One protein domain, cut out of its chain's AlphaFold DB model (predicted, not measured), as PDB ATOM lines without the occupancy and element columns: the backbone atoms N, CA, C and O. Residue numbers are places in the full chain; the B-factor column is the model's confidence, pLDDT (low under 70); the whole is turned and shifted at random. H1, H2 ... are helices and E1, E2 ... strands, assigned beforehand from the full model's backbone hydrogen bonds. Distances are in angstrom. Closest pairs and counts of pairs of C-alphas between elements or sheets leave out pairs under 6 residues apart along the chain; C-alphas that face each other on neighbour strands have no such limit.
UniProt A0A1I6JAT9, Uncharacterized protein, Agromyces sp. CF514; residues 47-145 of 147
ATOM      1  N   LEU A  47     -45.345 -11.895 -51.087       94.31
ATOM      2  CA  LEU A  47     -43.907 -12.063 -51.245       94.31
ATOM      3  C   LEU A  47     -43.618 -12.487 -52.686       94.31
ATOM      4  O   LEU A  47     -44.068 -13.538 -53.143       94.31
ATOM      5  N   THR A  48     -42.879 -11.660 -53.405       96.44
ATOM      6  CA  THR A  48     -42.353 -11.968 -54.736       96.44
ATOM      7  C   THR A  48     -41.044 -12.757 -54.627       96.44
ATOM      8  O   THR A  48     -40.378 -12.749 -53.592       96.44
ATOM      9  N   GLY A  49     -40.633 -13.431 -55.707       96.31
ATOM     10  CA  GLY A  49     -39.385 -14.207 -55.708       96.31
ATOM     11  C   GLY A  49     -38.133 -13.357 -55.454       96.31
ATOM     12  O   GLY A  49     -37.226 -13.796 -54.753       96.31
ATOM     13  N   THR A  50     -38.098 -12.123 -55.968       96.62
ATOM     14  CA  THR A  50     -36.989 -11.181 -55.740       96.62
ATOM     15  C   THR A  50     -36.975 -10.646 -54.312       96.62
ATOM     16  O   THR A  50     -35.905 -10.551 -53.714       96.62
ATOM     17  N   GLU A  51     -38.146 -10.359 -53.732       98.25
ATOM     18  CA  GLU A  51     -38.253 -10.005 -52.312       98.25
ATOM     19  C   GLU A  51     -37.795 -11.160 -51.416       98.25
ATOM     20  O   GLU A  51     -37.076 -10.908 -50.455       98.25
ATOM     21  N   SER A  52     -38.160 -12.409 -51.738       97.69
ATOM     22  CA  SER A  52     -37.760 -13.587 -50.953       97.69
ATOM     23  C   SER A  52     -36.247 -13.747 -50.930       97.69
ATOM     24  O   SER A  52     -35.667 -13.890 -49.861       97.69
ATOM     25  N   ALA A  53     -35.600 -13.654 -52.094       97.69
ATOM     26  CA  ALA A  53     -34.151 -13.794 -52.188       97.69
ATOM     27  C   ALA A  53     -33.412 -12.721 -51.367       97.69
ATOM     28  O   ALA A  53     -32.483 -13.044 -50.627       97.69
ATOM     29  N   LEU A  54     -33.841 -11.455 -51.456       98.12
ATOM     30  CA  LEU A  54     -33.230 -10.374 -50.678       98.12
ATOM     31  C   LEU A  54     -33.546 -10.496 -49.180       98.12
ATOM     32  O   LEU A  54     -32.686 -10.216 -48.350       98.12
ATOM     33  N   TRP A  55     -34.762 -10.910 -48.823       98.19
ATOM     34  CA  TRP A  55     -35.149 -11.168 -47.438       98.19
ATOM     35  C   TRP A  55     -34.239 -12.212 -46.795       98.19
ATOM     36  O   TRP A  55     -33.648 -11.934 -45.752       98.19
ATOM     37  N   ASP A  56     -34.067 -13.359 -47.448       96.56
ATOM     38  CA  ASP A  56     -33.220 -14.443 -46.955       96.56
ATOM     39  C   ASP A  56     -31.758 -13.986 -46.831       96.56
ATOM     40  O   ASP A  56     -31.122 -14.218 -45.804       96.56
ATOM     41  N   GLU A  57     -31.235 -13.243 -47.817       96.38
ATOM     42  CA  GLU A  57     -29.874 -12.695 -47.746       96.38
ATOM     43  C   GLU A  57     -29.693 -11.723 -46.571       96.38
ATOM     44  O   GLU A  57     -28.673 -11.762 -45.877       96.38
ATOM     45  N   LEU A  58     -30.660 -10.831 -46.331       97.62
ATOM     46  CA  LEU A  58     -30.593  -9.880 -45.223       97.62
ATOM     47  C   LEU A  58     -30.583 -10.599 -43.876       97.62
ATOM     48  O   LEU A  58     -29.796 -10.225 -43.005       97.62
ATOM     49  N   TRP A  59     -31.414 -11.627 -43.706       97.06
ATOM     50  CA  TRP A  59     -31.497 -12.362 -42.448       97.06
ATOM     51  C   TRP A  59     -30.263 -13.216 -42.148       97.06
ATOM     52  O   TRP A  59     -30.048 -13.525 -40.988       97.06
ATOM     53  N   LEU A  60     -29.384 -13.498 -43.116       94.44
ATOM     54  CA  LEU A  60     -28.082 -14.129 -42.845       94.44
ATOM     55  C   LEU A  60     -27.052 -13.172 -42.217       94.44
ATOM     56  O   LEU A  60     -26.045 -13.616 -41.655       94.44
ATOM     57  N   LYS A  61     -27.261 -11.855 -42.318       95.31
ATOM     58  CA  LYS A  61     -26.277 -10.859 -41.873       95.31
ATOM     59  C   LYS A  61     -26.225 -10.769 -40.337       95.31
ATOM     60  O   LYS A  61     -27.263 -10.869 -39.688       95.31
ATOM     61  N   PRO A  62     -25.063 -10.458 -39.731       95.75
ATOM     62  CA  PRO A  62     -24.914 -10.211 -38.288       95.75
ATOM     63  C   PRO A  62     -25.985  -9.321 -37.647       95.75
ATOM     64  O   PRO A  62     -26.432  -9.550 -36.523       95.75
ATOM     65  N   GLN A  63     -26.397  -8.276 -38.369       97.50
ATOM     66  CA  GLN A  63     -27.377  -7.288 -37.927       97.50
ATOM     67  C   GLN A  63     -28.742  -7.918 -37.635       97.50
ATOM     68  O   GLN A  63     -29.470  -7.420 -36.771       97.50
ATOM     69  N   ALA A  64     -29.067  -9.042 -38.279       98.06
ATOM     70  CA  ALA A  64     -30.307  -9.769 -38.067       98.06
ATOM     71  C   ALA A  64     -30.469 -10.279 -36.628       98.06
ATOM     72  O   ALA A  64     -31.594 -10.321 -36.125       98.06
ATOM     73  N   ALA A  65     -29.369 -10.513 -35.897       96.25
ATOM     74  CA  ALA A  65     -29.419 -10.796 -34.462       96.25
ATOM     75  C   ALA A  65     -30.091  -9.656 -33.676       96.25
ATOM     76  O   ALA A  65     -30.930  -9.886 -32.801       96.25
ATOM     77  N   MET A  66     -29.774  -8.406 -34.028       97.25
ATOM     78  CA  MET A  66     -30.396  -7.234 -33.416       97.25
ATOM     79  C   MET A  66     -31.812  -7.001 -33.929       97.25
ATOM     80  O   MET A  66     -32.684  -6.657 -33.133       97.25
ATOM     81  N   TRP A  67     -32.079  -7.220 -35.218       98.19
ATOM     82  CA  TRP A  67     -33.437  -7.095 -35.756       98.19
ATOM     83  C   TRP A  67     -34.397  -8.100 -35.122       98.19
ATOM     84  O   TRP A  67     -35.511  -7.719 -34.765       98.19
ATOM     85  N   SER A  68     -33.953  -9.345 -34.927       97.19
ATOM     86  CA  SER A  68     -34.686 -10.388 -34.206       97.19
ATOM     87  C   SER A  68     -34.980  -9.947 -32.772       97.19
ATOM     88  O   SER A  68     -36.141  -9.853 -32.371       97.19
ATOM     89  N   LYS A  69     -33.936  -9.547 -32.028       95.94
ATOM     90  CA  LYS A  69     -34.047  -9.080 -30.637       95.94
ATOM     91  C   LYS A  69     -34.995  -7.887 -30.467       95.94
ATOM     92  O   LYS A  69     -35.668  -7.783 -29.446       95.94
ATOM     93  N   LEU A  70     -35.024  -6.975 -31.437       96.75
ATOM     94  CA  LEU A  70     -35.821  -5.744 -31.404       96.75
ATOM     95  C   LEU A  70     -37.189  -5.875 -32.100       96.75
ATOM     96  O   LEU A  70     -37.970  -4.926 -32.075       96.75
ATOM     97  N   GLY A  71     -37.497  -7.016 -32.724       97.44
ATOM     98  CA  GLY A  71     -38.764  -7.236 -33.429       97.44
ATOM     99  C   GLY A  71     -38.925  -6.429 -34.725       97.44
ATOM    100  O   GLY A  71     -40.045  -6.088 -35.101       97.44
ATOM    101  N   LEU A  72     -37.832  -6.129 -35.434       98.38
ATOM    102  CA  LEU A  72     -37.808  -5.193 -36.574       98.38
ATOM    103  C   LEU A  72     -38.222  -5.798 -37.927       98.38
ATOM    104  O   LEU A  72     -37.917  -5.245 -38.985       98.38
ATOM    105  N   LYS A  73     -38.925  -6.935 -37.930       98.31
ATOM    106  CA  LYS A  73     -39.256  -7.664 -39.168       98.31
ATOM    107  C   LYS A  73     -40.020  -6.814 -40.194       98.31
ATOM    108  O   LYS A  73     -39.765  -6.927 -41.387       98.31
ATOM    109  N   PHE A  74     -40.918  -5.932 -39.751       98.50
ATOM    110  CA  PHE A  74     -41.685  -5.064 -40.653       98.50
ATOM    111  C   PHE A  74     -40.811  -3.977 -41.291       98.50
ATOM    112  O   PHE A  74     -40.987  -3.658 -42.461       98.50
ATOM    113  N   GLN A  75     -39.852  -3.433 -40.543       98.69
ATOM    114  CA  GLN A  75     -38.910  -2.425 -41.021       98.69
ATOM    115  C   GLN A  75     -37.954  -3.025 -42.055       98.69
ATOM    116  O   GLN A  75     -37.724  -2.413 -43.096       98.69
ATOM    117  N   VAL A  76     -37.462  -4.243 -41.808       98.69
ATOM    118  CA  VAL A  76     -36.650  -4.990 -42.780       98.69
ATOM    119  C   VAL A  76     -37.471  -5.283 -44.044       98.69
ATOM    120  O   VAL A  76     -36.983  -5.063 -45.147       98.69
ATOM    121  N   ALA A  77     -38.742  -5.685 -43.917       98.62
ATOM    122  CA  ALA A  77     -39.591  -5.989 -45.074       98.62
ATOM    123  C   ALA A  77     -39.911  -4.732 -45.900       98.62
ATOM    124  O   ALA A  77     -39.886  -4.757 -47.131       98.62
ATOM    125  N   ALA A  78     -40.150  -3.603 -45.226       98.44
ATOM    126  CA  ALA A  78     -40.295  -2.309 -45.881       98.44
ATOM    127  C   ALA A  78     -39.012  -1.908 -46.622       98.44
ATOM    128  O   ALA A  78     -39.094  -1.393 -47.736       98.44
ATOM    129  N   TYR A  79     -37.834  -2.161 -46.035       98.69
ATOM    130  CA  TYR A  79     -36.551  -1.894 -46.685       98.69
ATOM    131  C   TYR A  79     -36.360  -2.745 -47.938       98.69
ATOM    132  O   TYR A  79     -36.008  -2.187 -48.966       98.69
ATOM    133  N   VAL A  80     -36.659  -4.048 -47.891       98.69
ATOM    134  CA  VAL A  80     -36.597  -4.939 -49.065       98.69
ATOM    135  C   VAL A  80     -37.399  -4.364 -50.234       98.69
ATOM    136  O   VAL A  80     -36.863  -4.202 -51.328       98.69
ATOM    137  N   ARG A  81     -38.660  -3.982 -49.990       98.00
ATOM    138  CA  ARG A  81     -39.528  -3.378 -51.014       98.00
ATOM    139  C   ARG A  81     -38.973  -2.073 -51.554       98.00
ATOM    140  O   ARG A  81     -38.821  -1.919 -52.762       98.00
ATOM    141  N   ALA A  82     -38.656  -1.152 -50.650       98.19
ATOM    142  CA  ALA A  82     -38.169   0.164 -51.024       98.19
ATOM    143  C   ALA A  82     -36.838   0.073 -51.783       98.19
ATOM    144  O   ALA A  82     -36.643   0.798 -52.753       98.19
ATOM    145  N   TYR A  83     -35.940  -0.828 -51.378       98.50
ATOM    146  CA  TYR A  83     -34.656  -1.053 -52.029       98.50
ATOM    147  C   TYR A  83     -34.841  -1.560 -53.460       98.50
ATOM    148  O   TYR A  83     -34.317  -0.932 -54.382       98.50
ATOM    149  N   LEU A  84     -35.624  -2.628 -53.650       97.94
ATOM    150  CA  LEU A  84     -35.897  -3.195 -54.974       97.94
ATOM    151  C   LEU A  84     -36.564  -2.170 -55.898       97.94
ATOM    152  O   LEU A  84     -36.139  -2.003 -57.034       97.94
ATOM    153  N   GLU A  85     -37.538  -1.409 -55.402       97.62
ATOM    154  CA  GLU A  85     -38.150  -0.330 -56.181       97.62
ATOM    155  C   GLU A  85     -37.147   0.800 -56.478       97.62
ATOM    156  O   GLU A  85     -37.149   1.369 -57.567       97.62
ATOM    157  N   SER A  86     -36.241   1.119 -55.549       98.06
ATOM    158  CA  SER A  86     -35.290   2.225 -55.715       98.06
ATOM    159  C   SER A  86     -34.219   1.991 -56.778       98.06
ATOM    160  O   SER A  86     -33.629   2.967 -57.258       98.06
ATOM    161  N   VAL A  87     -33.935   0.734 -57.132       96.75
ATOM    162  CA  VAL A  87     -32.924   0.384 -58.142       96.75
ATOM    163  C   VAL A  87     -33.493   0.341 -59.559       96.75
ATOM    164  O   VAL A  87     -32.718   0.344 -60.514       96.75
ATOM    165  N   GLU A  88     -34.817   0.387 -59.711       97.00
ATOM    166  CA  GLU A  88     -35.462   0.402 -61.019       97.00
ATOM    167  C   GLU A  88     -35.131   1.682 -61.816       97.00
ATOM    168  O   GLU A  88     -34.987   2.768 -61.233       97.00
ATOM    169  N   PRO A  89     -35.059   1.613 -63.162       94.38
ATOM    170  CA  PRO A  89     -34.725   2.765 -64.006       94.38
ATOM    171  C   PRO A  89     -35.648   3.979 -63.819       94.38
ATOM    172  O   PRO A  89     -35.223   5.114 -64.024       94.38
ATOM    173  N   GLY A  90     -36.907   3.748 -63.428       93.94
ATOM    174  CA  GLY A  90     -37.924   4.782 -63.212       93.94
ATOM    175  C   GLY A  90     -38.056   5.273 -61.768       93.94
ATOM    176  O   GLY A  90     -38.969   6.048 -61.478       93.94
ATOM    177  N   ALA A  91     -37.196   4.822 -60.853       96.12
ATOM    178  CA  ALA A  91     -37.332   5.122 -59.434       96.12
ATOM    179  C   ALA A  91     -37.215   6.623 -59.131       96.12
ATOM    180  O   ALA A  91     -36.265   7.299 -59.537       96.12
ATOM    181  N   VAL A  92     -38.144   7.140 -58.326       95.00
ATOM    182  CA  VAL A  92     -38.135   8.544 -57.901       95.00
ATOM    183  C   VAL A  92     -36.946   8.807 -56.969       95.00
ATOM    184  O   VAL A  92     -36.700   8.059 -56.025       95.00
ATOM    185  N   ASN A  93     -36.235   9.921 -57.166       92.69
ATOM    186  CA  ASN A  93     -35.060  10.277 -56.351       92.69
ATOM    187  C   ASN A  93     -35.345  10.322 -54.839       92.69
ATOM    188  O   ASN A  93     -34.487   9.963 -54.035       92.69
ATOM    189  N   GLY A  94     -36.555  10.731 -54.443       95.56
ATOM    190  CA  GLY A  94     -36.978  10.736 -53.040       95.56
ATOM    191  C   GLY A  94     -36.956   9.347 -52.397       95.56
ATOM    192  O   GLY A  94     -36.565   9.225 -51.239       95.56
ATOM    193  N   LEU A  95     -37.288   8.300 -53.160       96.75
ATOM    194  CA  LEU A  95     -37.247   6.918 -52.690       96.75
ATOM    195  C   LEU A  95     -35.810   6.471 -52.412       96.75
ATOM    196  O   LEU A  95     -35.548   5.906 -51.357       96.75
ATOM    197  N   LYS A  96     -34.862   6.802 -53.299       95.88
ATOM    198  CA  LYS A  96     -33.434   6.487 -53.107       95.88
ATOM    199  C   LYS A  96     -32.903   7.095 -51.802       95.88
ATOM    200  O   LYS A  96     -32.245   6.417 -51.019       95.88
ATOM    201  N   THR A  97     -33.256   8.350 -51.519       96.81
ATOM    202  CA  THR A  97     -32.924   9.007 -50.242       96.81
ATOM    203  C   THR A  97     -33.588   8.313 -49.047       96.81
ATOM    204  O   THR A  97     -32.953   8.140 -48.006       96.81
ATOM    205  N   GLY A  98     -34.850   7.897 -49.187       97.75
ATOM    206  CA  GLY A  98     -35.569   7.128 -48.170       97.75
ATOM    207  C   GLY A  98     -34.881   5.800 -47.849       97.75
ATOM    208  O   GLY A  98     -34.645   5.506 -46.680       97.75
ATOM    209  N   VAL A  99     -34.468   5.052 -48.874       98.31
ATOM    210  CA  VAL A  99     -33.752   3.777 -48.733       98.31
ATOM    211  C   VAL A  99     -32.434   3.948 -47.987       98.31
ATOM    212  O   VAL A  99     -32.188   3.199 -47.048       98.31
ATOM    213  N   LEU A 100     -31.627   4.964 -48.310       97.06
ATOM    214  CA  LEU A 100     -30.370   5.230 -47.589       97.06
ATOM    215  C   LEU A 100     -30.596   5.521 -46.098       97.06
ATOM    216  O   LEU A 100     -29.785   5.155 -45.244       97.06
ATOM    217  N   ARG A 101     -31.711   6.177 -45.762       97.75
ATOM    218  CA  ARG A 101     -32.096   6.408 -44.368       97.75
ATOM    219  C   ARG A 101     -32.503   5.103 -43.682       97.75
ATOM    220  O   ARG A 101     -32.041   4.850 -42.573       97.75
ATOM    221  N   MET A 102     -33.324   4.284 -44.334       98.56
ATOM    222  CA  MET A 102     -33.740   2.976 -43.815       98.56
ATOM    223  C   MET A 102     -32.535   2.050 -43.613       98.56
ATOM    224  O   MET A 102     -32.416   1.409 -42.575       98.56
ATOM    225  N   GLU A 103     -31.590   2.053 -44.553       98.06
ATOM    226  CA  GLU A 103     -30.325   1.322 -44.466       98.06
ATOM    227  C   GLU A 103     -29.529   1.721 -43.211       98.06
ATOM    228  O   GLU A 103     -29.007   0.870 -42.489       98.06
ATOM    229  N   ALA A 104     -29.465   3.020 -42.906       97.94
ATOM    230  CA  ALA A 104     -28.821   3.509 -41.690       97.94
ATOM    231  C   ALA A 104     -29.584   3.127 -40.411       97.94
ATOM    232  O   ALA A 104     -28.954   2.759 -39.421       97.94
ATOM    233  N   GLU A 105     -30.916   3.185 -40.421       97.81
ATOM    234  CA  GLU A 105     -31.762   2.790 -39.283       97.81
ATOM    235  C   GLU A 105     -31.688   1.278 -38.994       97.81
ATOM    236  O   GLU A 105     -31.806   0.873 -37.840       97.81
ATOM    237  N   LEU A 106     -31.416   0.455 -40.013       98.38
ATOM    238  CA  LEU A 106     -31.206  -0.991 -39.883       98.38
ATOM    239  C   LEU A 106     -29.753  -1.387 -39.581       98.38
ATOM    240  O   LEU A 106     -29.476  -2.573 -39.407       98.38
ATOM    241  N   GLY A 107     -28.815  -0.437 -39.521       97.56
ATOM    242  CA  GLY A 107     -27.395  -0.743 -39.306       97.56
ATOM    243  C   GLY A 107     -26.732  -1.451 -40.491       97.56
ATOM    244  O   GLY A 107     -25.722  -2.131 -40.327       97.56
ATOM    245  N   LEU A 108     -27.286  -1.310 -41.693       97.31
ATOM    246  CA  LEU A 108     -26.696  -1.856 -42.917       97.31
ATOM    247  C   LEU A 108     -25.578  -0.954 -43.463       97.31
ATOM    248  O   LEU A 108     -24.657  -1.442 -44.113       97.31
ATOM    249  N   SER A 109     -25.602   0.341 -43.129       96.06
ATOM    250  CA  SER A 109     -24.561   1.299 -43.515       96.06
ATOM    251  C   SER A 109     -23.551   1.562 -42.394       96.06
ATOM    252  O   SER A 109     -23.876   1.492 -41.207       96.06
ATOM    253  N   ILE A 110     -22.323   1.956 -42.754       92.94
ATOM    254  CA  ILE A 110     -21.269   2.330 -41.786       92.94
ATOM    255  C   ILE A 110     -21.728   3.456 -40.833       92.94
ATOM    256  O   ILE A 110     -21.531   3.325 -39.617       92.94
ATOM    257  N   PRO A 111     -22.362   4.553 -41.313       93.12
ATOM    258  CA  PRO A 111     -22.914   5.567 -40.418       93.12
ATOM    259  C   PRO A 111     -24.019   5.018 -39.506       93.12
ATOM    260  O   PRO A 111     -24.082   5.405 -38.339       93.12
ATOM    261  N   GLY A 112     -24.857   4.105 -40.012       95.12
ATOM    262  CA  GLY A 112     -25.895   3.422 -39.238       95.12
ATOM    263  C   GLY A 112     -25.318   2.586 -38.099       95.12
ATOM    264  O   GLY A 112     -25.650   2.821 -36.940       95.12
ATOM    265  N   MET A 113     -24.374   1.695 -38.412       95.06
ATOM    266  CA  MET A 113     -23.633   0.883 -37.435       95.06
ATOM    267  C   MET A 113     -23.005   1.748 -36.339       95.06
ATOM    268  O   MET A 113     -23.188   1.490 -35.152       95.06
ATOM    269  N   THR A 114     -22.338   2.838 -36.730       92.44
ATOM    270  CA  THR A 114     -21.706   3.771 -35.784       92.44
ATOM    271  C   THR A 114     -22.735   4.439 -34.867       92.44
ATOM    272  O   THR A 114     -22.520   4.547 -33.663       92.44
ATOM    273  N   ARG A 115     -23.871   4.881 -35.420       92.69
ATOM    274  CA  ARG A 115     -24.940   5.556 -34.669       92.69
ATOM    275  C   ARG A 115     -25.662   4.619 -33.706       92.69
ATOM    276  O   ARG A 115     -26.035   5.045 -32.616       92.69
ATOM    277  N   LEU A 116     -25.868   3.372 -34.117       95.00
ATOM    278  CA  LEU A 116     -26.490   2.326 -33.307       95.00
ATOM    279  C   LEU A 116     -25.516   1.737 -32.273       95.00
ATOM    280  O   LEU A 116     -25.940   1.005 -31.382       95.00
ATOM    281  N   GLY A 117     -24.224   2.074 -32.372       94.12
ATOM    282  CA  GLY A 117     -23.173   1.532 -31.517       94.12
ATOM    283  C   GLY A 117     -22.948   0.044 -31.765       94.12
ATOM    284  O   GLY A 117     -22.676  -0.689 -30.821       94.12
ATOM    285  N   TRP A 118     -23.110  -0.421 -33.002       94.75
ATOM    286  CA  TRP A 118     -22.926  -1.819 -33.388       94.75
ATOM    287  C   TRP A 118     -21.575  -2.019 -34.070       94.75
ATOM    288  O   TRP A 118     -21.143  -1.190 -34.870       94.75
ATOM    289  N   LYS A 119     -20.916  -3.139 -33.780       92.00
ATOM    290  CA  LYS A 119     -19.661  -3.570 -34.413       92.00
ATOM    291  C   LYS A 119     -19.688  -5.078 -34.647       92.00
ATOM    292  O   LYS A 119     -20.378  -5.775 -33.914       92.00
ATOM    293  N   PHE A 120     -18.948  -5.589 -35.623       88.81
ATOM    294  CA  PHE A 120     -18.825  -7.038 -35.817       88.81
ATOM    295  C   PHE A 120     -17.898  -7.665 -34.763       88.81
ATOM    296  O   PHE A 120     -17.015  -6.990 -34.221       88.81
ATOM    297  N   ALA A 121     -18.131  -8.935 -34.435       80.00
ATOM    298  CA  ALA A 121     -17.178  -9.756 -33.700       80.00
ATOM    299  C   ALA A 121     -15.966 -10.014 -34.601       80.00
ATOM    300  O   ALA A 121     -16.147 -10.566 -35.678       80.00
ATOM    301  N   GLU A 122     -14.777  -9.601 -34.145       62.97
ATOM    302  CA  GLU A 122     -13.506  -9.631 -34.893       62.97
ATOM    303  C   GLU A 122     -13.542  -8.713 -36.135       62.97
ATOM    304  O   GLU A 122     -14.330  -8.862 -37.057       62.97
ATOM    305  N   ASP A 123     -12.750  -7.648 -36.128       57.41
ATOM    306  CA  ASP A 123     -12.902  -6.524 -37.058       57.41
ATOM    307  C   ASP A 123     -12.319  -6.851 -38.456       57.41
ATOM    308  O   ASP A 123     -11.265  -6.339 -38.826       57.41
ATOM    309  N   GLU A 124     -12.997  -7.684 -39.262       56.09
ATOM    310  CA  GLU A 124     -12.635  -7.959 -40.674       56.09
ATOM    311  C   GLU A 124     -12.540  -6.656 -41.499       56.09
ATOM    312  O   GLU A 124     -11.751  -6.524 -42.438       56.09
ATOM    313  N   VAL A 125     -13.301  -5.624 -41.115       54.88
ATOM    314  CA  VAL A 125     -13.273  -4.311 -41.774       54.88
ATOM    315  C   VAL A 125     -12.021  -3.517 -41.393       54.88
ATOM    316  O   VAL A 125     -11.525  -2.742 -42.216       54.88
ATOM    317  N   ALA A 126     -11.470  -3.698 -40.186       54.38
ATOM    318  CA  ALA A 126     -10.181  -3.114 -39.825       54.38
ATOM    319  C   ALA A 126      -9.047  -3.687 -40.675       54.38
ATOM    320  O   ALA A 126      -8.182  -2.914 -41.087       54.38
ATOM    321  N   GLU A 127      -9.071  -4.979 -40.999       53.47
ATOM    322  CA  GLU A 127      -8.078  -5.587 -41.891       53.47
ATOM    323  C   GLU A 127      -8.177  -5.001 -43.305       53.47
ATOM    324  O   GLU A 127      -7.200  -4.434 -43.799       53.47
ATOM    325  N   VAL A 128      -9.379  -4.967 -43.895       59.75
ATOM    326  CA  VAL A 128      -9.611  -4.367 -45.225       59.75
ATOM    327  C   VAL A 128      -9.259  -2.870 -45.247       59.75
ATOM    328  O   VAL A 128      -8.706  -2.351 -46.221       59.75
ATOM    329  N   ARG A 129      -9.546  -2.134 -44.164       59.28
ATOM    330  CA  ARG A 129      -9.210  -0.706 -44.034       59.28
ATOM    331  C   ARG A 129      -7.708  -0.482 -43.895       59.28
ATOM    332  O   ARG A 129      -7.193   0.444 -44.523       59.28
ATOM    333  N   GLN A 130      -7.011  -1.294 -43.101       56.28
ATOM    334  CA  GLN A 130      -5.554  -1.242 -42.976       56.28
ATOM    335  C   GLN A 130      -4.875  -1.594 -44.301       56.28
ATOM    336  O   GLN A 130      -3.907  -0.939 -44.686       56.28
ATOM    337  N   GLU A 131      -5.409  -2.563 -45.037       56.16
ATOM    338  CA  GLU A 131      -4.899  -2.979 -46.339       56.16
ATOM    339  C   GLU A 131      -5.072  -1.871 -47.391       56.16
ATOM    340  O   GLU A 131      -4.115  -1.478 -48.064       56.16
ATOM    341  N   LYS A 132      -6.251  -1.236 -47.436       58.38
ATOM    342  CA  LYS A 132      -6.523  -0.101 -48.335       58.38
ATOM    343  C   LYS A 132      -5.734   1.159 -47.958       58.38
ATOM    344  O   LYS A 132      -5.308   1.902 -48.838       58.38
ATOM    345  N   GLN A 133      -5.498   1.414 -46.669       59.53
ATOM    346  CA  GLN A 133      -4.652   2.525 -46.209       59.53
ATOM    347  C   GLN A 133      -3.162   2.287 -46.489       59.53
ATOM    348  O   GLN A 133      -2.462   3.234 -46.851       59.53
ATOM    349  N   ARG A 134      -2.681   1.038 -46.388       58.31
ATOM    350  CA  ARG A 134      -1.330   0.651 -46.826       58.31
ATOM    351  C   ARG A 134      -1.142   0.869 -48.326       58.31
ATOM    352  O   ARG A 134      -0.111   1.408 -48.715       58.31
ATOM    353  N   ALA A 135      -2.148   0.541 -49.137       60.34
ATOM    354  CA  ALA A 135      -2.103   0.697 -50.592       60.34
ATOM    355  C   ALA A 135      -2.115   2.161 -51.088       60.34
ATOM    356  O   ALA A 135      -1.710   2.423 -52.213       60.34
ATOM    357  N   VAL A 136      -2.568   3.129 -50.277       61.22
ATOM    358  CA  VAL A 136      -2.695   4.559 -50.669       61.22
ATOM    359  C   VAL A 136      -1.766   5.466 -49.835       61.22
ATOM    360  O   VAL A 136      -2.001   6.670 -49.650       61.22
ATOM    361  N   SER A 137      -0.694   4.881 -49.292       66.69
ATOM    362  CA  SER A 137       0.299   5.562 -48.458       66.69
ATOM    363  C   SER A 137       0.846   6.832 -49.128       66.69
ATOM    364  O   SER A 137       1.145   6.869 -50.320       66.69
ATOM    365  N   ALA A 138       1.001   7.902 -48.340       58.59
ATOM    366  CA  ALA A 138       1.441   9.231 -48.782       58.59
ATOM    367  C   ALA A 138       2.799   9.245 -49.523       58.59
ATOM    368  O   ALA A 138       3.082  10.191 -50.257       58.59
ATOM    369  N   ARG A 139       3.614   8.189 -49.378       59.62
ATOM    370  CA  ARG A 139       4.870   8.013 -50.122       59.62
ATOM    371  C   ARG A 139       4.660   7.802 -51.624       59.62
ATOM    372  O   ARG A 139       5.437   8.351 -52.400       59.62
ATOM    373  N   ASP A 140       3.603   7.103 -52.038       59.22
ATOM    374  CA  ASP A 140       3.316   6.899 -53.467       59.22
ATOM    375  C   ASP A 140       2.822   8.184 -54.137       59.22
ATOM    376  O   ASP A 140       3.171   8.476 -55.280       59.22
ATOM    377  N   ARG A 141       2.103   9.031 -53.389       59.97
ATOM    378  CA  ARG A 141       1.652  10.347 -53.867       59.97
ATOM    379  C   ARG A 141       2.798  11.345 -54.054       59.97
ATOM    380  O   ARG A 141       2.758  12.136 -54.987       59.97
ATOM    381  N   LEU A 142       3.830  11.286 -53.211       61.22
ATOM    382  CA  LEU A 142       5.026  12.136 -53.319       61.22
ATOM    383  C   LEU A 142       5.954  11.731 -54.475       61.22
ATOM    384  O   LEU A 142       6.699  12.566 -54.983       61.22
ATOM    385  N   ARG A 143       5.898  10.471 -54.922       59.44
ATOM    386  CA  ARG A 143       6.696   9.976 -56.053       59.44
ATOM    387  C   ARG A 143       6.125  10.395 -57.413       59.44
ATOM    388  O   ARG A 143       6.892  10.577 -58.348       59.44
ATOM    389  N   ALA A 144       4.810  10.594 -57.507       58.69
ATOM    390  CA  ALA A 144       4.118  10.952 -58.749       58.69
ATOM    391  C   ALA A 144       4.282  12.425 -59.187       58.69
ATOM    392  O   ALA A 144       3.844  12.776 -60.275       58.69
ATOM    393  N   ILE A 145       4.882  13.288 -58.357       62.91
ATOM    394  CA  ILE A 145       5.001  14.740 -58.614       62.91
ATOM    395  C   ILE A 145       6.442  15.143 -59.003       62.91
ATOM    396  O   ILE A 145       6.658  16.236 -59.510       62.91
TER     397      ILE A 145
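What this domain is: This is residues 47 to 145 of the 147 residues of an uncharacterized protein of Agromyces sp. CF514 (UniProt A0A1I6JAT9). A compact helical body has H3 and H4 as a helical hairpin, H1 crossing H3 on the side away from H4, H2 near the beginning of H3 and H5 on the end of H4. From this body a long arm, residues 122 to 145 with H6 and H7, sticks out and makes much of the length. The 99 printed residues hold seven named helices and one strand, in the order H1 H2 H3 H4 H5 E1 H6 H7, mostly helix by class. The whole is loose, radius of gyration of the C-alphas 17.6 A, and only just elongated, spanning 55 by 36 by 24 A.

How they stand to each other: H3, residues 73 to 87, touches H4, residues 93 to 105, closest at the C-alphas of Ser 86 and Lys 96, 5.3 A; this hairpin runs opposite ways at 35.2 degrees, only just a steep tilt. H1, residues 49 to 59, touches H3 at a steep tilt of 55 degrees, closest at C-alphas 51 and 80, 6.2 A. H2, residues 64 to 70, is close to H3 but not clearly touching, C-alphas 67 and 73 being 6.8 A apart. H4 touches H5, residues 110 to 116, with residues 103 to 105 alone, closest at C-alphas 104 and 112, 3.8 A. E1, residues 118 to 120, pairs with no named strand and meets H6, residues 124 to 135, only through their link. H6 and H7, residues 138 to 143, are apart. In the seven helices every O i to N i+4 pair is within hydrogen-bond range.

Where its parts are: H3 measures 21.6 A, H4 18.9 A, H6 16.9 A and H1 15.5 A. H1 begins at C-alpha 49 (-39.385, -14.207, -55.708); H7 ends at C-alpha 143 (6.696, 9.976, -56.053).

The domain as a whole: The C-alphas of Leu 47 and Ile 145 are farthest apart, 56.3 A. The printed part has no cut, and its links are tight. Residues 122 to 145, which stand free, have pLDDT under 70.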